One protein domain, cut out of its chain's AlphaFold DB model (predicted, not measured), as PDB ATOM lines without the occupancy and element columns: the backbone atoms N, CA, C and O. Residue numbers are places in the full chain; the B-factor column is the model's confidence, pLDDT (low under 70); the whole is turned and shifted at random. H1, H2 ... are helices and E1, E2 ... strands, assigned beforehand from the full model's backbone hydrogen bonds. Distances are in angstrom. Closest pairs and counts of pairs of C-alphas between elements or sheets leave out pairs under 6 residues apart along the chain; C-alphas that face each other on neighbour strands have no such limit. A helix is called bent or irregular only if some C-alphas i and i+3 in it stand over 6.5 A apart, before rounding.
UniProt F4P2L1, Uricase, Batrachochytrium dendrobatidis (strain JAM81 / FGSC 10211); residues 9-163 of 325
ATOM      1  N   GLN A   9     -92.634 127.048  51.957       97.81
ATOM      2  CA  GLN A   9     -93.545 126.579  50.926       97.81
ATOM      3  C   GLN A   9     -93.992 127.781  50.092       97.81
ATOM      4  O   GLN A   9     -94.118 128.894  50.612       97.81
ATOM      5  N   TYR A  10     -94.285 127.569  48.815       98.75
ATOM      6  CA  TYR A  10     -94.810 128.614  47.933       98.75
ATOM      7  C   TYR A  10     -95.725 128.011  46.868       98.75
ATOM      8  O   TYR A  10     -95.684 126.815  46.602       98.75
ATOM      9  N   GLY A  11     -96.566 128.821  46.231       98.69
ATOM     10  CA  GLY A  11     -97.419 128.327  45.155       98.69
ATOM     11  C   GLY A  11     -98.527 129.300  44.791       98.69
ATOM     12  O   GLY A  11     -98.296 130.509  44.733       98.69
ATOM     13  N   LYS A  12     -99.728 128.785  44.518       98.81
ATOM     14  CA  LYS A  12    -100.885 129.598  44.123       98.81
ATOM     15  C   LYS A  12    -102.056 129.388  45.076       98.81
ATOM     16  O   LYS A  12    -102.368 128.261  45.447       98.81
ATOM     17  N   ASP A  13    -102.715 130.485  45.432       98.69
ATOM     18  CA  ASP A  13    -103.901 130.518  46.287       98.69
ATOM     19  C   ASP A  13    -105.095 131.133  45.540       98.69
ATOM     20  O   ASP A  13    -104.917 131.833  44.539       98.69
ATOM     21  N   LYS A  14    -106.308 130.869  46.037       98.31
ATOM     22  CA  LYS A  14    -107.581 131.418  45.541       98.31
ATOM     23  C   LYS A  14    -107.851 131.149  44.052       98.31
ATOM     24  O   LYS A  14    -108.501 131.950  43.381       98.31
ATOM     25  N   VAL A  15    -107.400 130.007  43.527       98.75
ATOM     26  CA  VAL A  15    -107.684 129.600  42.142       98.75
ATOM     27  C   VAL A  15    -109.127 129.109  42.057       98.75
ATOM     28  O   VAL A  15    -109.432 127.997  42.489       98.75
ATOM     29  N   ARG A  16    -110.029 129.947  41.536       98.12
ATOM     30  CA  ARG A  16    -111.437 129.583  41.313       98.12
ATOM     31  C   ARG A  16    -111.610 128.854  39.986       98.12
ATOM     32  O   ARG A  16    -111.045 129.265  38.971       98.12
ATOM     33  N   LEU A  17    -112.421 127.800  39.997       96.56
ATOM     34  CA  LEU A  17    -112.829 127.075  38.797       96.56
ATOM     35  C   LEU A  17    -114.272 126.590  38.925       96.56
ATOM     36  O   LEU A  17    -114.729 126.271  40.022       96.56
ATOM     37  N   VAL A  18    -114.956 126.507  37.787       95.81
ATOM     38  CA  VAL A  18    -116.273 125.883  37.642       95.81
ATOM     39  C   VAL A  18    -116.135 124.802  36.577       95.81
ATOM     40  O   VAL A  18    -115.624 125.083  35.493       95.81
ATOM     41  N   LYS A  19    -116.584 123.582  36.873       93.75
ATOM     42  CA  LYS A  19    -116.754 122.522  35.876       93.75
ATOM     43  C   LYS A  19    -118.233 122.221  35.714       93.75
ATOM     44  O   LYS A  19    -118.947 122.047  36.699       93.75
ATOM     45  N   VAL A  20    -118.656 122.156  34.459       93.38
ATOM     46  CA  VAL A  20    -119.993 121.726  34.062       93.38
ATOM     47  C   VAL A  20    -119.857 120.356  33.415       93.38
ATOM     48  O   VAL A  20    -119.059 120.191  32.492       93.38
ATOM     49  N   THR A  21    -120.609 119.382  33.914       91.25
ATOM     50  CA  THR A  21    -120.642 118.017  33.385       91.25
ATOM     51  C   THR A  21    -122.030 117.753  32.825       91.25
ATOM     52  O   THR A  21    -123.024 117.963  33.521       91.25
ATOM     53  N   ASP A  22    -122.111 117.303  31.577       90.88
ATOM     54  CA  ASP A  22    -123.381 116.877  30.995       90.88
ATOM     55  C   ASP A  22    -123.813 115.549  31.644       90.88
ATOM     56  O   ASP A  22    -123.039 114.596  31.732       90.88
ATOM     57  N   LEU A  23    -125.049 115.509  32.130       88.00
ATOM     58  CA  LEU A  23    -125.702 114.335  32.700       88.00
ATOM     59  C   LEU A  23    -126.561 113.637  31.632       88.00
ATOM     60  O   LEU A  23    -126.902 114.254  30.616       88.00
ATOM     61  N   PRO A  24    -126.975 112.374  31.862       87.19
ATOM     62  CA  PRO A  24    -127.978 111.726  31.025       87.19
ATOM     63  C   PRO A  24    -129.223 112.601  30.860       87.19
ATOM     64  O   PRO A  24    -129.604 113.328  31.785       87.19
ATOM     65  N   ALA A  25    -129.852 112.526  29.683       80.50
ATOM     66  CA  ALA A  25    -131.012 113.344  29.347       80.50
ATOM     67  C   ALA A  25    -132.080 113.273  30.451       80.50
ATOM     68  O   ALA A  25    -132.429 112.196  30.935       80.50
ATOM     69  N   SER A  26    -132.575 114.441  30.860       70.44
ATOM     70  CA  SER A  26    -133.669 114.523  31.821       70.44
ATOM     71  C   SER A  26    -134.990 114.240  31.113       70.44
ATOM     72  O   SER A  26    -135.224 114.730  30.011       70.44
ATOM     73  N   THR A  27    -135.875 113.487  31.763       64.31
ATOM     74  CA  THR A  27    -137.265 113.302  31.322       64.31
ATOM     75  C   THR A  27    -138.172 114.470  31.727       64.31
ATOM     76  O   THR A  27    -139.369 114.439  31.439       64.31
ATOM     77  N   ALA A  28    -137.630 115.503  32.387       63.22
ATOM     78  CA  ALA A  28    -138.386 116.692  32.767       63.22
ATOM     79  C   ALA A  28    -138.968 117.403  31.530       63.22
ATOM     80  O   ALA A  28    -138.266 117.672  30.550       63.22
ATOM     81  N   HIS A  29    -140.268 117.705  31.581       55.31
ATOM     82  CA  HIS A  29    -140.988 118.394  30.510       55.31
ATOM     83  C   HIS A  29    -140.425 119.802  30.249       55.31
ATOM     84  O   HIS A  29    -140.007 120.495  31.172       55.31
ATOM     85  N   GLY A  30    -140.401 120.212  28.977       57.53
ATOM     86  CA  GLY A  30    -139.940 121.542  28.545       57.53
ATOM     87  C   GLY A  30    -138.461 121.641  28.147       57.53
ATOM     88  O   GLY A  30    -138.027 122.690  27.681       57.53
ATOM     89  N   ALA A  31    -137.682 120.560  28.264       56.19
ATOM     90  CA  ALA A  31    -136.243 120.549  27.979       56.19
ATOM     91  C   ALA A  31    -135.858 119.786  26.697       56.19
ATOM     92  O   ALA A  31    -134.741 119.286  26.595       56.19
ATOM     93  N   THR A  32    -136.743 119.695  25.696       59.62
ATOM     94  CA  THR A  32    -136.507 118.890  24.477       59.62
ATOM     95  C   THR A  32    -135.283 119.321  23.657       59.62
ATOM     96  O   THR A  32    -134.807 118.537  22.846       59.62
ATOM     97  N   ASN A  33    -134.716 120.507  23.924       68.62
ATOM     98  CA  ASN A  33    -133.474 121.011  23.320       68.62
ATOM     99  C   ASN A  33    -132.427 121.492  24.347       68.62
ATOM    100  O   ASN A  33    -131.474 122.178  23.977       68.62
ATOM    101  N   LEU A  34    -132.596 121.190  25.640       78.38
ATOM    102  CA  LEU A  34    -131.727 121.706  26.702       78.38
ATOM    103  C   LEU A  34    -130.967 120.573  27.389       78.38
ATOM    104  O   LEU A  34    -131.505 119.499  27.653       78.38
ATOM    105  N   LYS A  35    -129.694 120.823  27.704       87.19
ATOM    106  CA  LYS A  35    -128.837 119.845  28.378       87.19
ATOM    107  C   LYS A  35    -129.241 119.687  29.843       87.19
ATOM    108  O   LYS A  35    -129.553 120.667  30.526       87.19
ATOM    109  N   HIS A  36    -129.180 118.452  30.334       89.62
ATOM    110  CA  HIS A  36    -129.155 118.162  31.763       89.62
ATOM    111  C   HIS A  36    -127.701 118.241  32.220       89.62
ATOM    112  O   HIS A  36    -126.844 117.583  31.644       89.62
ATOM    113  N   GLN A  37    -127.401 119.085  33.201       92.06
ATOM    114  CA  GLN A  37    -126.028 119.395  33.594       92.06
ATOM    115  C   GLN A  37    -125.860 119.297  35.102       92.06
ATOM    116  O   GLN A  37    -126.804 119.555  35.845       92.06
ATOM    117  N   HIS A  38    -124.661 118.955  35.555       91.56
ATOM    118  CA  HIS A  38    -124.171 119.103  36.921       91.56
ATOM    119  C   HIS A  38    -123.108 120.209  36.956       91.56
ATOM    120  O   HIS A  38    -122.365 120.376  35.989       91.56
ATOM    121  N   VAL A  39    -123.034 120.964  38.053       93.12
ATOM    122  CA  VAL A  39    -122.069 122.057  38.222       93.12
ATOM    123  C   VAL A  39    -121.305 121.862  39.520       93.12
ATOM    124  O   VAL A  39    -121.905 121.807  40.593       93.12
ATOM    125  N   GLN A  40    -119.979 121.844  39.417       93.50
ATOM    126  CA  GLN A  40    -119.075 121.853  40.556       93.50
ATOM    127  C   GLN A  40    -118.222 123.116  40.513       93.50
ATOM    128  O   GLN A  40    -117.531 123.386  39.533       93.50
ATOM    129  N   GLU A  41    -118.232 123.877  41.602       95.69
ATOM    130  CA  GLU A  41    -117.381 125.053  41.746       95.69
ATOM    131  C   GLU A  41    -116.424 124.885  42.916       95.69
ATOM    132  O   GLU A  41    -116.842 124.552  44.028       95.69
ATOM    133  N   LEU A  42    -115.142 125.145  42.661       97.44
ATOM    134  CA  LEU A  42    -114.064 124.977  43.625       97.44
ATOM    135  C   LEU A  42    -113.235 126.255  43.781       97.44
ATOM    136  O   LEU A  42    -113.121 127.086  42.877       97.44
ATOM    137  N   THR A  43    -112.599 126.394  44.938       98.50
ATOM    138  CA  THR A  43    -111.478 127.310  45.165       98.50
ATOM    139  C   THR A  43    -110.296 126.514  45.686       98.50
ATOM    140  O   THR A  43    -110.370 125.930  46.767       98.50
ATOM    141  N   CYS A  44    -109.220 126.484  44.906       98.69
ATOM    142  CA  CYS A  44    -108.045 125.664  45.157       98.69
ATOM    143  C   CYS A  44    -106.853 126.517  45.610       98.69
ATOM    144  O   CYS A  44    -106.618 127.618  45.102       98.69
ATOM    145  N   ARG A  45    -106.056 125.946  46.512       98.88
ATOM    146  CA  ARG A  45    -104.719 126.397  46.889       98.88
ATOM    147  C   ARG A  45    -103.756 125.231  46.761       98.88
ATOM    148  O   ARG A  45    -104.054 124.143  47.250       98.88
ATOM    149  N   VAL A  46    -102.605 125.468  46.148       98.94
ATOM    150  CA  VAL A  46    -101.535 124.478  46.000       98.94
ATOM    151  C   VAL A  46    -100.223 125.136  46.387       98.94
ATOM    152  O   VAL A  46     -99.845 126.136  45.773       98.94
ATOM    153  N   LEU A  47     -99.547 124.581  47.392       98.88
ATOM    154  CA  LEU A  47     -98.221 125.006  47.835       98.88
ATOM    155  C   LEU A  47     -97.232 123.846  47.673       98.88
ATOM    156  O   LEU A  47     -97.552 122.707  48.002       98.88
ATOM    157  N   LEU A  48     -96.051 124.144  47.145       98.75
ATOM    158  CA  LEU A  48     -94.941 123.227  46.923       98.75
ATOM    159  C   LEU A  48     -93.870 123.487  47.983       98.75
ATOM    160  O   LEU A  48     -93.552 124.646  48.264       98.75
ATOM    161  N   ALA A  49     -93.296 122.420  48.525       98.25
ATOM    162  CA  ALA A  49     -92.199 122.477  49.477       98.25
ATOM    163  C   ALA A  49     -91.110 121.444  49.143       98.25
ATOM    164  O   ALA A  49     -91.339 120.455  48.437       98.25
ATOM    165  N   GLY A  50     -89.904 121.720  49.627       96.12
ATOM    166  CA  GLY A  50     -88.714 120.893  49.437       96.12
ATOM    167  C   GLY A  50     -87.428 121.661  49.721       96.12
ATOM    168  O   GLY A  50     -87.374 122.880  49.517       96.12
ATOM    169  N   ALA A  51     -86.395 120.963  50.192       95.31
ATOM    170  CA  ALA A  51     -85.135 121.587  50.609       95.31
ATOM    171  C   ALA A  51     -84.444 122.363  49.472       95.31
ATOM    172  O   ALA A  51     -83.903 123.446  49.676       95.31
ATOM    173  N   GLN A  52     -84.525 121.862  48.236       95.69
ATOM    174  CA  GLN A  52     -83.814 122.456  47.097       95.69
ATOM    175  C   GLN A  52     -84.335 123.845  46.682       95.69
ATOM    176  O   GLN A  52     -83.632 124.584  45.988       95.69
ATOM    177  N   PHE A  53     -85.528 124.242  47.135       97.62
ATOM    178  CA  PHE A  53     -86.039 125.597  46.921       97.62
ATOM    179  C   PHE A  53     -85.322 126.657  47.768       97.62
ATOM    180  O   PHE A  53     -85.453 127.835  47.462       97.62
ATOM    181  N   GLU A  54     -84.547 126.291  48.796       97.50
ATOM    182  CA  GLU A  54     -83.846 127.246  49.675       97.50
ATOM    183  C   GLU A  54     -82.986 128.260  48.900       97.50
ATOM    184  O   GLU A  54     -82.860 129.423  49.293       97.50
ATOM    185  N   THR A  55     -82.417 127.839  47.771       97.50
ATOM    186  CA  THR A  55     -81.559 128.678  46.925       97.50
ATOM    187  C   THR A  55     -82.291 129.878  46.314       97.50
ATOM    188  O   THR A  55     -81.669 130.928  46.132       97.50
ATOM    189  N   SER A  56     -83.607 129.801  46.092       98.25
ATOM    190  CA  SER A  56     -84.386 130.954  45.619       98.25
ATOM    191  C   SER A  56     -84.501 132.042  46.690       98.25
ATOM    192  O   SER A  56     -84.425 133.227  46.375       98.25
ATOM    193  N   TYR A  57     -84.581 131.650  47.965       97.88
ATOM    194  CA  TYR A  57     -84.657 132.561  49.110       97.88
ATOM    195  C   TYR A  57     -83.294 133.138  49.488       97.88
ATOM    196  O   TYR A  57     -83.177 134.319  49.807       97.88
ATOM    197  N   THR A  58     -82.256 132.300  49.488       97.56
ATOM    198  CA  THR A  58     -80.952 132.649  50.077       97.56
ATOM    199  C   THR A  58     -79.927 133.130  49.054       97.56
ATOM    200  O   THR A  58     -78.956 133.788  49.437       97.56
ATOM    201  N   LYS A  59     -80.109 132.793  47.769       97.69
ATOM    202  CA  LYS A  59     -79.165 133.083  46.673       97.69
ATOM    203  C   LYS A  59     -79.813 133.745  45.456       97.69
ATOM    204  O   LYS A  59     -79.111 133.979  44.479       97.69
ATOM    205  N   ALA A  60     -81.114 134.041  45.506       97.81
ATOM    206  CA  ALA A  60     -81.886 134.537  44.364       97.81
ATOM    207  C   ALA A  60     -81.805 133.623  43.117       97.81
ATOM    208  O   ALA A  60     -81.919 134.090  41.983       97.81
ATOM    209  N   ASP A  61     -81.609 132.314  43.316       98.19
ATOM    210  CA  ASP A  61     -81.560 131.328  42.233       98.19
ATOM    211  C   ASP A  61     -82.953 130.739  41.973       98.19
ATOM    212  O   ASP A  61     -83.470 129.925  42.737       98.19
ATOM    213  N   ASN A  62     -83.565 131.143  40.861       98.50
ATOM    214  CA  ASN A  62     -84.916 130.727  40.492       98.50
ATOM    215  C   ASN A  62     -84.972 129.456  39.630       98.50
ATOM    216  O   ASN A  62     -86.065 129.062  39.229       98.50
ATOM    217  N   ARG A  63     -83.848 128.793  39.318       98.31
ATOM    218  CA  ARG A  63     -83.825 127.666  38.354       98.31
ATOM    219  C   ARG A  63     -84.731 126.495  38.732       98.31
ATOM    220  O   ARG A  63     -85.214 125.797  37.847       98.31
ATOM    221  N   LEU A  64     -84.945 126.272  40.027       97.88
ATOM    222  CA  LEU A  64     -85.828 125.216  40.526       97.88
ATOM    223  C   LEU A  64     -87.251 125.706  40.802       97.88
ATOM    224  O   LEU A  64     -88.126 124.898  41.069       97.88
ATOM    225  N   VAL A  65     -87.524 127.008  40.722       98.62
ATOM    226  CA  VAL A  65     -88.852 127.556  41.015       98.62
ATOM    227  C   VAL A  65     -89.819 127.214  39.880       98.62
ATOM    228  O   VAL A  65     -89.670 127.672  38.750       98.62
ATOM    229  N   VAL A  66     -90.863 126.451  40.199       98.69
ATOM    230  CA  VAL A  66     -92.041 126.259  39.351       98.69
ATOM    231  C   VAL A  66     -92.874 127.540  39.419       98.69
ATOM    232  O   VAL A  66     -93.386 127.870  40.489       98.69
ATOM    233  N   PRO A  67     -93.061 128.282  38.314       98.81
ATOM    234  CA  PRO A  67     -93.818 129.527  38.357       98.81
ATOM    235  C   PRO A  67     -95.211 129.312  38.951       98.81
ATOM    236  O   PRO A  67     -95.917 128.365  38.599       98.81
ATOM    237  N   THR A  68     -95.659 130.215  39.824       98.62
ATOM    238  CA  THR A  68     -96.988 130.073  40.441       98.62
ATOM    239  C   THR A  68     -98.102 130.118  39.389       98.62
ATOM    240  O   THR A  68     -99.169 129.544  39.593       98.62
ATOM    241  N   ASP A  69     -97.870 130.772  38.244       98.75
ATOM    242  CA  ASP A  69     -98.773 130.710  37.091       98.75
ATOM    243  C   ASP A  69     -98.867 129.301  36.487       98.75
ATOM    244  O   ASP A  69     -99.973 128.830  36.231       98.75
ATOM    245  N   THR A  70     -97.749 128.576  36.380       98.88
ATOM    246  CA  THR A  70     -97.748 127.156  36.003       98.88
ATOM    247  C   THR A  70     -98.576 126.336  36.986       98.88
ATOM    248  O   THR A  70     -99.383 125.524  36.551       98.88
ATOM    249  N   VAL A  71     -98.485 126.609  38.295       98.88
ATOM    250  CA  VAL A  71     -99.320 125.925  39.301       98.88
ATOM    251  C   VAL A  71    -100.818 126.139  39.040       98.88
ATOM    252  O   VAL A  71    -101.593 125.183  39.054       98.88
ATOM    253  N   LYS A  72    -101.229 127.376  38.737       98.81
ATOM    254  CA  LYS A  72    -102.607 127.714  38.337       98.81
ATOM    255  C   LYS A  72    -103.024 126.962  37.065       98.81
ATOM    256  O   LYS A  72    -104.099 126.367  37.036       98.81
ATOM    257  N   ASN A  73    -102.179 126.969  36.034       98.81
ATOM    258  CA  ASN A  73    -102.455 126.303  34.757       98.81
ATOM    259  C   ASN A  73    -102.605 124.783  34.941       98.81
ATOM    260  O   ASN A  73    -103.527 124.191  34.386       98.81
ATOM    261  N   THR A  74    -101.775 124.167  35.788       98.75
ATOM    262  CA  THR A  74    -101.877 122.748  36.149       98.75
ATOM    263  C   THR A  74    -103.218 122.413  36.802       98.75
ATOM    264  O   THR A  74    -103.805 121.387  36.467       98.75
ATOM    265  N   ILE A  75    -103.745 123.265  37.691       98.56
ATOM    266  CA  ILE A  75    -105.060 123.035  38.321       98.56
ATOM    267  C   ILE A  75    -106.162 122.968  37.255       98.56
ATOM    268  O   ILE A  75    -106.951 122.023  37.255       98.56
ATOM    269  N   TYR A  76    -106.199 123.925  36.320       98.25
ATOM    270  CA  TYR A  76    -107.182 123.922  35.229       98.25
ATOM    271  C   TYR A  76    -107.002 122.730  34.283       98.25
ATOM    272  O   TYR A  76    -107.976 122.067  33.930       98.25
ATOM    273  N   TYR A  77    -105.756 122.420  33.917       98.06
ATOM    274  CA  TYR A  77    -105.435 121.281  33.062       98.06
ATOM    275  C   TYR A  77    -105.913 119.959  33.673       98.06
ATOM    276  O   TYR A  77    -106.578 119.171  32.999       98.06
ATOM    277  N   LEU A  78    -105.632 119.720  34.956       97.00
ATOM    278  CA  LEU A  78    -106.046 118.495  35.644       97.00
ATOM    279  C   LEU A  78    -107.562 118.435  35.846       97.00
ATOM    280  O   LEU A  78    -108.135 117.355  35.722       97.00
ATOM    281  N   ALA A  79    -108.221 119.571  36.099       95.12
ATOM    282  CA  ALA A  79    -109.679 119.634  36.196       95.12
ATOM    283  C   ALA A  79    -110.362 119.222  34.878       95.12
ATOM    284  O   ALA A  79    -111.407 118.569  34.904       95.12
ATOM    285  N   GLN A  80    -109.769 119.568  33.730       94.38
ATOM    286  CA  GLN A  80    -110.275 119.174  32.413       94.38
ATOM    287  C   GLN A  80    -109.955 117.712  32.077       94.38
ATOM    288  O   GLN A  80    -110.817 116.996  31.576       94.38
ATOM    289  N   THR A  81    -108.721 117.276  32.331       93.62
ATOM    290  CA  THR A  81    -108.207 115.982  31.845       93.62
ATOM    291  C   THR A  81    -108.488 114.804  32.772       93.62
ATOM    292  O   THR A  81    -108.389 113.659  32.341       93.62
ATOM    293  N   THR A  82    -108.887 115.057  34.022       86.75
ATOM    294  CA  THR A  82    -109.274 114.000  34.965       86.75
ATOM    295  C   THR A  82    -110.797 113.860  34.992       86.75
ATOM    296  O   THR A  82    -111.519 114.806  35.326       86.75
ATOM    297  N   GLN A  83    -111.299 112.678  34.631       76.62
ATOM    298  CA  GLN A  83    -112.727 112.348  34.711       76.62
ATOM    299  C   GLN A  83    -113.159 112.132  36.170       76.62
ATOM    300  O   GLN A  83    -112.342 111.735  36.997       76.62
ATOM    301  N   ASP A  84    -114.416 112.459  36.480       68.81
ATOM    302  CA  ASP A  84    -115.177 112.059  37.682       68.81
ATOM    303  C   ASP A  84    -114.522 112.263  39.064       68.81
ATOM    304  O   ASP A  84    -114.928 111.669  40.056       68.81
ATOM    305  N   THR A  85    -113.523 113.144  39.173       70.94
ATOM    306  CA  THR A  85    -112.800 113.399  40.435       70.94
ATOM    307  C   THR A  85    -113.207 114.686  41.133       70.94
ATOM    308  O   THR A  85    -112.879 114.870  42.295       70.94
ATOM    309  N   LEU A  86    -113.907 115.601  40.461       80.56
ATOM    310  CA  LEU A  86    -114.196 116.923  41.030       80.56
ATOM    311  C   LEU A  86    -115.350 116.918  42.036       80.56
ATOM    312  O   LEU A  86    -115.373 117.775  42.915       80.56
ATOM    313  N   GLU A  87    -116.257 115.945  41.939       78.88
ATOM    314  CA  GLU A  87    -117.304 115.712  42.945       78.88
ATOM    315  C   GLU A  87    -116.724 115.114  44.241       78.88
ATOM    316  O   GLU A  87    -117.244 115.332  45.337       78.88
ATOM    317  N   ASP A  88    -115.601 114.401  44.126       88.56
ATOM    318  CA  ASP A  88    -114.822 113.875  45.242       88.56
ATOM    319  C   ASP A  88    -113.515 114.666  45.415       88.56
ATOM    320  O   ASP A  88    -112.434 114.252  44.987       88.56
ATOM    321  N   ILE A  89    -113.622 115.853  46.020       93.88
ATOM    322  CA  ILE A  89    -112.533 116.842  46.058       93.88
ATOM    323  C   ILE A  89    -111.227 116.318  46.668       93.88
ATOM    324  O   ILE A  89    -110.150 116.764  46.276       93.88
ATOM    325  N   GLU A  90    -111.297 115.360  47.587       94.06
ATOM    326  CA  GLU A  90    -110.162 114.653  48.173       94.06
ATOM    327  C   GLU A  90    -109.382 113.889  47.094       94.06
ATOM    328  O   GLU A  90    -108.152 113.967  47.021       94.06
ATOM    329  N   SER A  91    -110.089 113.186  46.207       91.19
ATOM    330  CA  SER A  91    -109.494 112.466  45.081       91.19
ATOM    331  C   SER A  91    -108.864 113.428  44.075       91.19
ATOM    332  O   SER A  91    -107.728 113.199  43.648       91.19
ATOM    333  N   PHE A  92    -109.523 114.546  43.756       94.44
ATOM    334  CA  PHE A  92    -108.923 115.577  42.903       94.44
ATOM    335  C   PHE A  92    -107.672 116.207  43.538       94.44
ATOM    336  O   PHE A  92    -106.645 116.367  42.873       94.44
ATOM    337  N   ALA A  93    -107.694 116.482  44.844       95.81
ATOM    338  CA  ALA A  93    -106.535 116.994  45.568       95.81
ATOM    339  C   ALA A  93    -105.351 116.006  45.540       95.81
ATOM    340  O   ALA A  93    -104.209 116.418  45.318       95.81
ATOM    341  N   LYS A  94    -105.611 114.694  45.654       93.12
ATOM    342  CA  LYS A  94    -104.584 113.650  45.469       93.12
ATOM    343  C   LYS A  94    -104.013 113.636  44.051       93.12
ATOM    344  O   LYS A  94    -102.812 113.416  43.897       93.12
ATOM    345  N   VAL A  95    -104.837 113.849  43.022       94.06
ATOM    346  CA  VAL A  95    -104.381 113.935  41.620       94.06
ATOM    347  C   VAL A  95    -103.427 115.116  41.439       94.06
ATOM    348  O   VAL A  95    -102.336 114.929  40.899       94.06
ATOM    349  N   ILE A  96    -103.782 116.291  41.968       97.19
ATOM    350  CA  ILE A  96    -102.915 117.477  41.959       97.19
ATOM    351  C   ILE A  96    -101.595 117.192  42.688       97.19
ATOM    352  O   ILE A  96    -100.523 117.383  42.112       97.19
ATOM    353  N   GLY A  97    -101.656 116.700  43.930       96.19
ATOM    354  CA  GLY A  97    -100.461 116.408  44.727       96.19
ATOM    355  C   GLY A  97     -99.535 115.405  44.036       96.19
ATOM    356  O   GLY A  97     -98.332 115.637  43.905       96.19
ATOM    357  N   ARG A  98    -100.109 114.324  43.495       93.94
ATOM    358  CA  ARG A  98     -99.372 113.313  42.728       93.94
ATOM    359  C   ARG A  98     -98.710 113.895  41.485       93.94
ATOM    360  O   ARG A  98     -97.581 113.513  41.195       93.94
ATOM    361  N   HIS A  99     -99.394 114.775  40.753       96.31
ATOM    362  CA  HIS A  99     -98.846 115.384  39.546       96.31
ATOM    363  C   HIS A  99     -97.546 116.134  39.848       96.31
ATOM    364  O   HIS A  99     -96.529 115.845  39.226       96.31
ATOM    365  N   PHE A 100     -97.543 117.032  40.837       97.88
ATOM    366  CA  PHE A 100     -96.354 117.827  41.157       97.88
ATOM    367  C   PHE A 100     -95.192 116.978  41.684       97.88
ATOM    368  O   PHE A 100     -94.060 117.172  41.242       97.88
ATOM    369  N   ILE A 101     -95.463 115.994  42.551       95.12
ATOM    370  CA  ILE A 101     -94.429 115.063  43.030       95.12
ATOM    371  C   ILE A 101     -93.853 114.238  41.869       95.12
ATOM    372  O   ILE A 101     -92.646 114.034  41.791       95.12
ATOM    373  N   LYS A 102     -94.671 113.760  40.927       93.62
ATOM    374  CA  LYS A 102     -94.148 112.979  39.794       93.62
ATOM    375  C   LYS A 102     -93.407 113.839  38.769       93.62
ATOM    376  O   LYS A 102     -92.398 113.396  38.236       93.62
ATOM    377  N   GLN A 103     -93.894 115.050  38.510       96.00
ATOM    378  CA  GLN A 103     -93.349 115.935  37.482       96.00
ATOM    379  C   GLN A 103     -92.011 116.565  37.890       96.00
ATOM    380  O   GLN A 103     -91.140 116.753  37.042       96.00
ATOM    381  N   TYR A 104     -91.838 116.901  39.171       95.62
ATOM    382  CA  TYR A 104     -90.684 117.659  39.650       95.62
ATOM    383  C   TYR A 104     -89.927 116.880  40.726       95.62
ATOM    384  O   TYR A 104     -90.355 116.792  41.876       95.62
ATOM    385  N   ALA A 105     -88.759 116.342  40.364       93.31
ATOM    386  CA  ALA A 105     -87.945 115.513  41.261       93.31
ATOM    387  C   ALA A 105     -87.490 116.238  42.544       93.31
ATOM    388  O   ALA A 105     -87.283 115.589  43.564       93.31
ATOM    389  N   HIS A 106     -87.360 117.568  42.499       94.81
ATOM    390  CA  HIS A 106     -86.947 118.407  43.630       94.81
ATOM    391  C   HIS A 106     -88.112 118.844  44.540       94.81
ATOM    392  O   HIS A 106     -87.871 119.457  45.578       94.81
ATOM    393  N   VAL A 107     -89.366 118.554  44.164       96.38
ATOM    394  CA  VAL A 107     -90.532 118.757  45.036       96.38
ATOM    395  C   VAL A 107     -90.651 117.553  45.967       96.38
ATOM    396  O   VAL A 107     -90.703 116.402  45.512       96.38
ATOM    397  N   GLU A 108     -90.691 117.827  47.267       95.44
ATOM    398  CA  GLU A 108     -90.746 116.824  48.338       95.44
ATOM    399  C   GLU A 108     -92.143 116.743  48.951       95.44
ATOM    400  O   GLU A 108     -92.617 115.644  49.241       95.44
ATOM    401  N   GLU A 109     -92.834 117.878  49.071       97.06
ATOM    402  CA  GLU A 109     -94.205 117.942  49.570       97.06
ATOM    403  C   GLU A 109     -95.088 118.869  48.738       97.06
ATOM    404  O   GLU A 109     -94.647 119.892  48.208       97.06
ATOM    405  N   VAL A 110     -96.370 118.515  48.655       98.56
ATOM    406  CA  VAL A 110     -97.402 119.320  47.999       98.56
ATOM    407  C   VAL A 110     -98.615 119.412  48.912       98.56
ATOM    408  O   VAL A 110     -99.236 118.400  49.231       98.56
ATOM    409  N   HIS A 111     -98.970 120.634  49.293       98.69
ATOM    410  CA  HIS A 111    -100.105 120.952  50.154       98.69
ATOM    411  C   HIS A 111    -101.249 121.483  49.292       98.69
ATOM    412  O   HIS A 111    -101.167 122.585  48.743       98.69
ATOM    413  N   VAL A 112    -102.317 120.700  49.160       98.75
ATOM    414  CA  VAL A 112    -103.489 121.016  48.338       98.75
ATOM    415  C   VAL A 112    -104.694 121.252  49.239       98.75
ATOM    416  O   VAL A 112    -105.180 120.329  49.883       98.75
ATOM    417  N   ARG A 113    -105.218 122.480  49.253       98.75
ATOM    418  CA  ARG A 113    -106.470 122.823  49.941       98.75
ATOM    419  C   ARG A 113    -107.546 123.149  48.919       98.75
ATOM    420  O   ARG A 113    -107.309 123.949  48.018       98.75
ATOM    421  N   ILE A 114    -108.727 122.561  49.075       98.56
ATOM    422  CA  ILE A 114    -109.868 122.793  48.187       98.56
ATOM    423  C   ILE A 114    -111.097 123.134  49.020       98.56
ATOM    424  O   ILE A 114    -111.409 122.448  49.991       98.56
ATOM    425  N   HIS A 115    -111.802 124.184  48.608       98.00
ATOM    426  CA  HIS A 115    -113.149 124.511  49.061       98.00
ATOM    427  C   HIS A 115    -114.132 124.259  47.919       98.00
ATOM    428  O   HIS A 115    -114.020 124.900  46.876       98.00
ATOM    429  N   ALA A 116    -115.086 123.354  48.114       96.69
ATOM    430  CA  ALA A 116    -116.224 123.166  47.227       96.69
ATOM    431  C   ALA A 116    -117.394 124.042  47.672       96.69
ATOM    432  O   ALA A 116    -117.838 123.966  48.821       96.69
ATOM    433  N   HIS A 117    -117.890 124.854  46.742       95.44
ATOM    434  CA  HIS A 117    -119.060 125.703  46.940       95.44
ATOM    435  C   HIS A 117    -120.334 124.903  46.667       95.44
ATOM    436  O   HIS A 117    -120.401 124.156  45.690       95.44
ATOM    437  N   ASN A 118    -121.339 125.055  47.528       91.62
ATOM    438  CA  ASN A 118    -122.562 124.266  47.449       91.62
ATOM    439  C   ASN A 118    -123.580 124.882  46.472       91.62
ATOM    440  O   ASN A 118    -124.227 125.881  46.792       91.62
ATOM    441  N   TRP A 119    -123.741 124.266  45.300       93.88
ATOM    442  CA  TRP A 119    -124.791 124.597  44.335       93.88
ATOM    443  C   TRP A 119    -125.987 123.655  44.496       93.88
ATOM    444  O   TRP A 119    -125.884 122.451  44.267       93.88
ATOM    445  N   THR A 120    -127.143 124.209  44.852       93.00
ATOM    446  CA  THR A 120    -128.401 123.467  44.974       93.00
ATOM    447  C   THR A 120    -129.194 123.587  43.681       93.00
ATOM    448  O   THR A 120    -129.470 124.690  43.215       93.00
ATOM    449  N   ARG A 121    -129.603 122.456  43.101       92.75
ATOM    450  CA  ARG A 121    -130.456 122.435  41.905       92.75
ATOM    451  C   ARG A 121    -131.845 122.996  42.222       92.75
ATOM    452  O   ARG A 121    -132.490 122.544  43.170       92.75
ATOM    453  N   ILE A 122    -132.302 123.960  41.424       91.62
ATOM    454  CA  ILE A 122    -133.617 124.594  41.591       91.62
ATOM    455  C   ILE A 122    -134.720 123.559  41.351       91.62
ATOM    456  O   ILE A 122    -134.639 122.765  40.417       91.62
ATOM    457  N   GLN A 123    -135.746 123.588  42.197       88.94
ATOM    458  CA  GLN A 123    -136.986 122.836  42.020       88.94
ATOM    459  C   GLN A 123    -138.060 123.801  41.502       88.94
ATOM    460  O   GLN A 123    -138.238 124.871  42.085       88.94
ATOM    461  N   THR A 124    -138.751 123.465  40.412       83.69
ATOM    462  CA  THR A 124    -139.765 124.335  39.783       83.69
ATOM    463  C   THR A 124    -141.156 123.717  39.875       83.69
ATOM    464  O   THR A 124    -141.303 122.531  39.589       83.69
ATOM    465  N   SER A 125    -142.169 124.515  40.229       82.25
ATOM    466  CA  SER A 125    -143.561 124.045  40.387       82.25
ATOM    467  C   SER A 125    -144.641 125.064  39.989       82.25
ATOM    468  O   SER A 125    -145.822 124.794  40.172       82.25
ATOM    469  N   THR A 126    -144.271 126.261  39.517       79.12
ATOM    470  CA  THR A 126    -145.217 127.384  39.332       79.12
ATOM    471  C   THR A 126    -145.481 127.761  37.879       79.12
ATOM    472  O   THR A 126    -146.432 128.486  37.616       79.12
ATOM    473  N   LEU A 127    -144.625 127.337  36.946       74.50
ATOM    474  CA  LEU A 127    -144.725 127.720  35.532       74.50
ATOM    475  C   LEU A 127    -145.532 126.725  34.693       74.50
ATOM    476  O   LEU A 127    -146.013 127.091  33.631       74.50
ATOM    477  N   GLU A 128    -145.705 125.497  35.176       67.38
ATOM    478  CA  GLU A 128    -146.435 124.432  34.492       67.38
ATOM    479  C   GLU A 128    -147.275 123.660  35.525       67.38
ATOM    480  O   GLU A 128    -146.833 123.536  36.673       67.38
ATOM    481  N   PRO A 129    -148.452 123.106  35.165       61.47
ATOM    482  CA  PRO A 129    -149.308 122.293  36.041       61.47
ATOM    483  C   PRO A 129    -148.727 120.883  36.268       61.47
ATOM    484  O   PRO A 129    -149.419 119.870  36.182       61.47
ATOM    485  N   VAL A 130    -147.422 120.812  36.509       63.50
ATOM    486  CA  VAL A 130    -146.624 119.592  36.613       63.50
ATOM    487  C   VAL A 130    -146.116 119.488  38.057       63.50
ATOM    488  O   VAL A 130    -145.860 120.521  38.684       63.50
ATOM    489  N   PRO A 131    -145.978 118.275  38.626       70.00
ATOM    490  CA  PRO A 131    -145.327 118.086  39.921       70.00
ATOM    491  C   PRO A 131    -143.971 118.795  39.992       70.00
ATOM    492  O   PRO A 131    -143.315 119.002  38.975       70.00
ATOM    493  N   THR A 132    -143.538 119.148  41.203       67.12
ATOM    494  CA  THR A 132    -142.230 119.763  41.446       67.12
ATOM    495  C   THR A 132    -141.118 118.945  40.783       67.12
ATOM    496  O   THR A 132    -140.865 117.805  41.176       67.12
ATOM    497  N   LEU A 133    -140.460 119.526  39.777       75.69
ATOM    498  CA  LEU A 133    -139.384 118.884  39.020       75.69
ATOM    499  C   LEU A 133    -138.051 119.597  39.254       75.69
ATOM    500  O   LEU A 133    -137.971 120.826  39.328       75.69
ATOM    501  N   ALA A 134    -136.983 118.805  39.324       85.50
ATOM    502  CA  ALA A 134    -135.623 119.307  39.419       85.50
ATOM    503  C   ALA A 134    -135.181 119.915  38.076       85.50
ATOM    504  O   ALA A 134    -135.197 119.240  37.045       85.50
ATOM    505  N   HIS A 135    -134.751 121.179  38.085       87.88
ATOM    506  CA  HIS A 135    -134.390 121.891  36.861       87.88
ATOM    507  C   HIS A 135    -133.115 121.305  36.222       87.88
ATOM    508  O   HIS A 135    -132.118 121.101  36.927       87.88
ATOM    509  N   PRO A 136    -133.074 121.078  34.896       88.25
ATOM    510  CA  PRO A 136    -131.950 120.398  34.248       88.25
ATOM    511  C   PRO A 136    -130.610 121.149  34.339       88.25
ATOM    512  O   PRO A 136    -129.560 120.513  34.347       88.25
ATOM    513  N   HIS A 137    -130.598 122.475  34.458       90.75
ATOM    514  CA  HIS A 137    -129.349 123.260  34.404       90.75
ATOM    515  C   HIS A 137    -129.366 124.548  35.243       90.75
ATOM    516  O   HIS A 137    -128.518 125.412  35.042       90.75
ATOM    517  N   SER A 138    -130.305 124.695  36.185       91.69
ATOM    518  CA  SER A 138    -130.391 125.909  37.017       91.69
ATOM    519  C   SER A 138    -130.187 125.593  38.490       91.69
ATOM    520  O   SER A 138    -130.747 124.627  39.019       91.69
ATOM    521  N   PHE A 139    -129.384 126.427  39.148       94.94
ATOM    522  CA  PHE A 139    -128.893 126.217  40.505       94.94
ATOM    523  C   PHE A 139    -128.917 127.526  41.300       94.94
ATOM    524  O   PHE A 139    -128.816 128.608  40.725       94.94
ATOM    525  N   TYR A 140    -129.005 127.426  42.621       95.25
ATOM    526  CA  TYR A 140    -128.879 128.541  43.559       95.25
ATOM    527  C   TYR A 140    -127.987 128.145  44.741       95.25
ATOM    528  O   TYR A 140    -127.724 126.961  44.961       95.25
ATOM    529  N   ARG A 141    -127.524 129.126  45.522       92.31
ATOM    530  CA  ARG A 141    -126.818 128.886  46.787       92.31
ATOM    531  C   ARG A 141    -127.746 129.223  47.945       92.31
ATOM    532  O   ARG A 141    -128.151 130.369  48.088       92.31
ATOM    533  N   ALA A 142    -128.086 128.222  48.753       82.56
ATOM    534  CA  ALA A 142    -128.950 128.399  49.926       82.56
ATOM    535  C   ALA A 142    -128.202 128.957  51.158       82.56
ATOM    536  O   ALA A 142    -128.824 129.268  52.166       82.56
ATOM    537  N   GLY A 143    -126.871 129.049  51.091       89.94
ATOM    538  CA  GLY A 143    -126.001 129.525  52.162       89.94
ATOM    539  C   GLY A 143    -124.526 129.409  51.771       89.94
ATOM    540  O   GLY A 143    -124.202 128.935  50.682       89.94
ATOM    541  N   GLU A 144    -123.639 129.809  52.681       93.56
ATOM    542  CA  GLU A 144    -122.188 129.892  52.440       93.56
ATOM    543  C   GLU A 144    -121.412 128.620  52.805       93.56
ATOM    544  O   GLU A 144    -120.183 128.605  52.705       93.56
ATOM    545  N   GLN A 145    -122.119 127.554  53.198       95.56
ATOM    546  CA  GLN A 145    -121.534 126.274  53.586       95.56
ATOM    547  C   GLN A 145    -120.603 125.729  52.494       95.56
ATOM    548  O   GLN A 145    -120.998 125.577  51.333       95.56
ATOM    549  N   LYS A 146    -119.391 125.333  52.891       96.44
ATOM    550  CA  LYS A 146    -118.390 124.726  52.005       96.44
ATOM    551  C   LYS A 146    -118.023 123.328  52.488       96.44
ATOM    552  O   LYS A 146    -117.830 123.107  53.683       96.44
ATOM    553  N   ARG A 147    -117.878 122.381  51.555       97.12
ATOM    554  CA  ARG A 147    -117.111 121.143  51.796       97.12
ATOM    555  C   ARG A 147    -115.641 121.468  51.574       97.12
ATOM    556  O   ARG A 147    -115.302 122.184  50.634       97.12
ATOM    557  N   THR A 148    -114.766 120.977  52.437       98.44
ATOM    558  CA  THR A 148    -113.341 121.310  52.394       98.44
ATOM    559  C   THR A 148    -112.484 120.056  52.434       98.44
ATOM    560  O   THR A 148    -112.878 119.043  53.006       98.44
ATOM    561  N   THR A 149    -111.308 120.125  51.821       97.94
ATOM    562  CA  THR A 149    -110.246 119.142  52.034       97.94
ATOM    563  C   THR A 149    -108.889 119.831  52.092       97.94
ATOM    564  O   THR A 149    -108.672 120.857  51.440       97.94
ATOM    565  N   ASN A 150    -107.988 119.267  52.887       97.94
ATOM    566  CA  ASN A 150    -106.569 119.569  52.912       97.94
ATOM    567  C   ASN A 150    -105.801 118.253  52.738       97.94
ATOM    568  O   ASN A 150    -105.890 117.362  53.582       97.94
ATOM    569  N   VAL A 151    -105.069 118.130  51.636       96.56
ATOM    570  CA  VAL A 151    -104.275 116.951  51.292       96.56
ATOM    571  C   VAL A 151    -102.807 117.338  51.232       96.56
ATOM    572  O   VAL A 151    -102.433 118.240  50.484       96.56
ATOM    573  N   VAL A 152    -101.974 116.615  51.973       96.62
ATOM    574  CA  VAL A 152    -100.516 116.707  51.886       96.62
ATOM    575  C   VAL A 152    -100.003 115.459  51.185       96.62
ATOM    576  O   VAL A 152    -100.212 114.346  51.666       96.62
ATOM    577  N   ALA A 153     -99.365 115.638  50.032       94.75
ATOM    578  CA  ALA A 153     -98.672 114.579  49.312       94.75
ATOM    579  C   ALA A 153     -97.170 114.691  49.585       94.75
ATOM    580  O   ALA A 153     -96.555 115.674  49.177       94.75
ATOM    581  N   THR A 154     -96.587 113.686  50.237       93.94
ATOM    582  CA  THR A 154     -95.168 113.657  50.616       93.94
ATOM    583  C   THR A 154     -94.441 112.562  49.845       93.94
ATOM    584  O   THR A 154     -94.886 111.410  49.788       93.94
ATOM    585  N   ARG A 155     -93.295 112.907  49.256       91.69
ATOM    586  CA  ARG A 155     -92.374 111.950  48.639       91.69
ATOM    587  C   ARG A 155     -91.713 111.103  49.729       91.69
ATOM    588  O   ARG A 155     -91.031 111.639  50.593       91.69
ATOM    589  N   VAL A 156     -91.862 109.779  49.659       84.38
ATOM    590  CA  VAL A 156     -91.258 108.855  50.642       84.38
ATOM    591  C   VAL A 156     -89.856 108.393  50.219       84.38
ATOM    592  O   VAL A 156     -89.022 108.109  51.072       84.38
ATOM    593  N   GLN A 157     -89.567 108.318  48.912       72.38
ATOM    594  CA  GLN A 157     -88.256 107.905  48.388       72.38
ATOM    595  C   GLN A 157     -87.837 108.715  47.152       72.38
ATOM    596  O   GLN A 157     -88.665 109.061  46.308       72.38
ATOM    597  N   SER A 158     -86.535 108.965  47.005       59.19
ATOM    598  CA  SER A 158     -85.934 109.731  45.898       59.19
ATOM    599  C   SER A 158     -85.618 108.859  44.670       59.19
ATOM    600  O   SER A 158     -84.472 108.791  44.231       59.19
ATOM    601  N   ARG A 159     -86.611 108.144  44.121       57.09
ATOM    602  CA  ARG A 159     -86.490 107.385  42.854       57.09
ATOM    603  C   ARG A 159     -87.654 107.692  41.903       57.09
ATOM    604  O   ARG A 159     -88.662 108.244  42.329       57.09
ATOM    605  N   ALA A 160     -87.506 107.339  40.623       51.84
ATOM    606  CA  ALA A 160     -88.508 107.577  39.575       51.84
ATOM    607  C   ALA A 160     -89.891 106.964  39.897       51.84
ATOM    608  O   ALA A 160     -90.912 107.570  39.577       51.84
ATOM    609  N   ASP A 161     -89.921 105.853  40.644       60.34
ATOM    610  CA  ASP A 161     -91.137 105.199  41.156       60.34
ATOM    611  C   ASP A 161     -91.439 105.563  42.621       60.34
ATOM    612  O   ASP A 161     -91.855 104.722  43.418       60.34
ATOM    613  N   ALA A 162     -91.176 106.813  43.016       60.03
ATOM    614  CA  ALA A 162     -91.372 107.269  44.389       60.03
ATOM    615  C   ALA A 162     -92.777 106.931  44.904       60.03
ATOM    616  O   ALA A 162     -93.783 107.413  44.371       60.03
ATOM    617  N   MET A 163     -92.843 106.158  45.992       81.06
ATOM    618  CA  MET A 163     -94.076 106.056  46.761       81.06
ATOM    619  C   MET A 163     -94.441 107.439  47.304       81.06
ATOM    620  O   MET A 163     -93.582 108.186  47.786       81.06
TER     621      MET A 163
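AT A GLANCE: This is residues 9 to 163 of the 325 residues of the protein "Uricase" of Batrachochytrium dendrobatidis (strain JAM81 / FGSC 10211) (UniProt F4P2L1). A long, twisted wall of four strands has H2 and H3 packed over one face, making two layers, helices on one face of a sheet. The whole is a rod: E3 runs on into a small hairpin, E4 and E5, at one end, and H1 lies at the other. The 155 printed residues hold six named strands and three named helices, in the order E1 E2 H1 H2 H3 E3 E4 E5 E6, a mixed class. The large sheet runs E1 - E2 - E3 - E6, all antiparallel; the whole is loose, with a radius of gyration of the C-alphas of 20.2 A and spans of 71 by 30 by 23 A.

IN THESE COORDINATES: Find C-alpha 10 at (-94.810, 128.614, 47.933); E1, residues 10 to 22, runs 35.2 A from there and bends by 58 degrees at residue 14. E2 is residues 37 to 49, 37.5 A; E3 109 to 117, 26.2 A; E6 146 to 155, 29.2 A, ending at (-92.374, 111.950, 48.639). H2 is residues 68 to 81, 20.0 A; H3 89 to 103, 21.0 A; H1 51 to 59, only just irregular, with C-alphas 52 and 55 6.6 A apart. E4 is residues 120 to 124; E5, 133 to 140, bends by 102 degrees at residue 137.

HOW THE PARTS SIT: Look for N 19 and O 40 at 2.8 A in the hairpin E1 and E2, N 45 and O 113 at 2.8 A between E2 and E3, N 112 and O 151 at 2.8 A between E3 and E6, and N 122 and O 138 at 2.9 A between E4 and E5. H2 and H3 are on the same face; H3's closest C-alphas to E6 are Gly 97 and Ala 153, 5.3 A. H2 touches H3 with residues 74 to 79 alone, closest at the C-alphas of Ile 75 and Ile 96, 7.0 A, at a steep tilt of 59 degrees, opposite ways. H1 is not on the sheet and is apart from H3. Every O i to N i+4 pair is within hydrogen-bond range in H2 and H3; H1 has 2 of 5, and 3 of 6 for O i to N i+3.

THE WHOLE: The C-alphas farthest apart, of Lys 59 and Pro 129, are 71.8 A apart. The printed part has no cut; the link E1 to E2 is long. Confidence is under 70 at residues 27 to 33, 84, 128 to 130, 132 and 158 to 162.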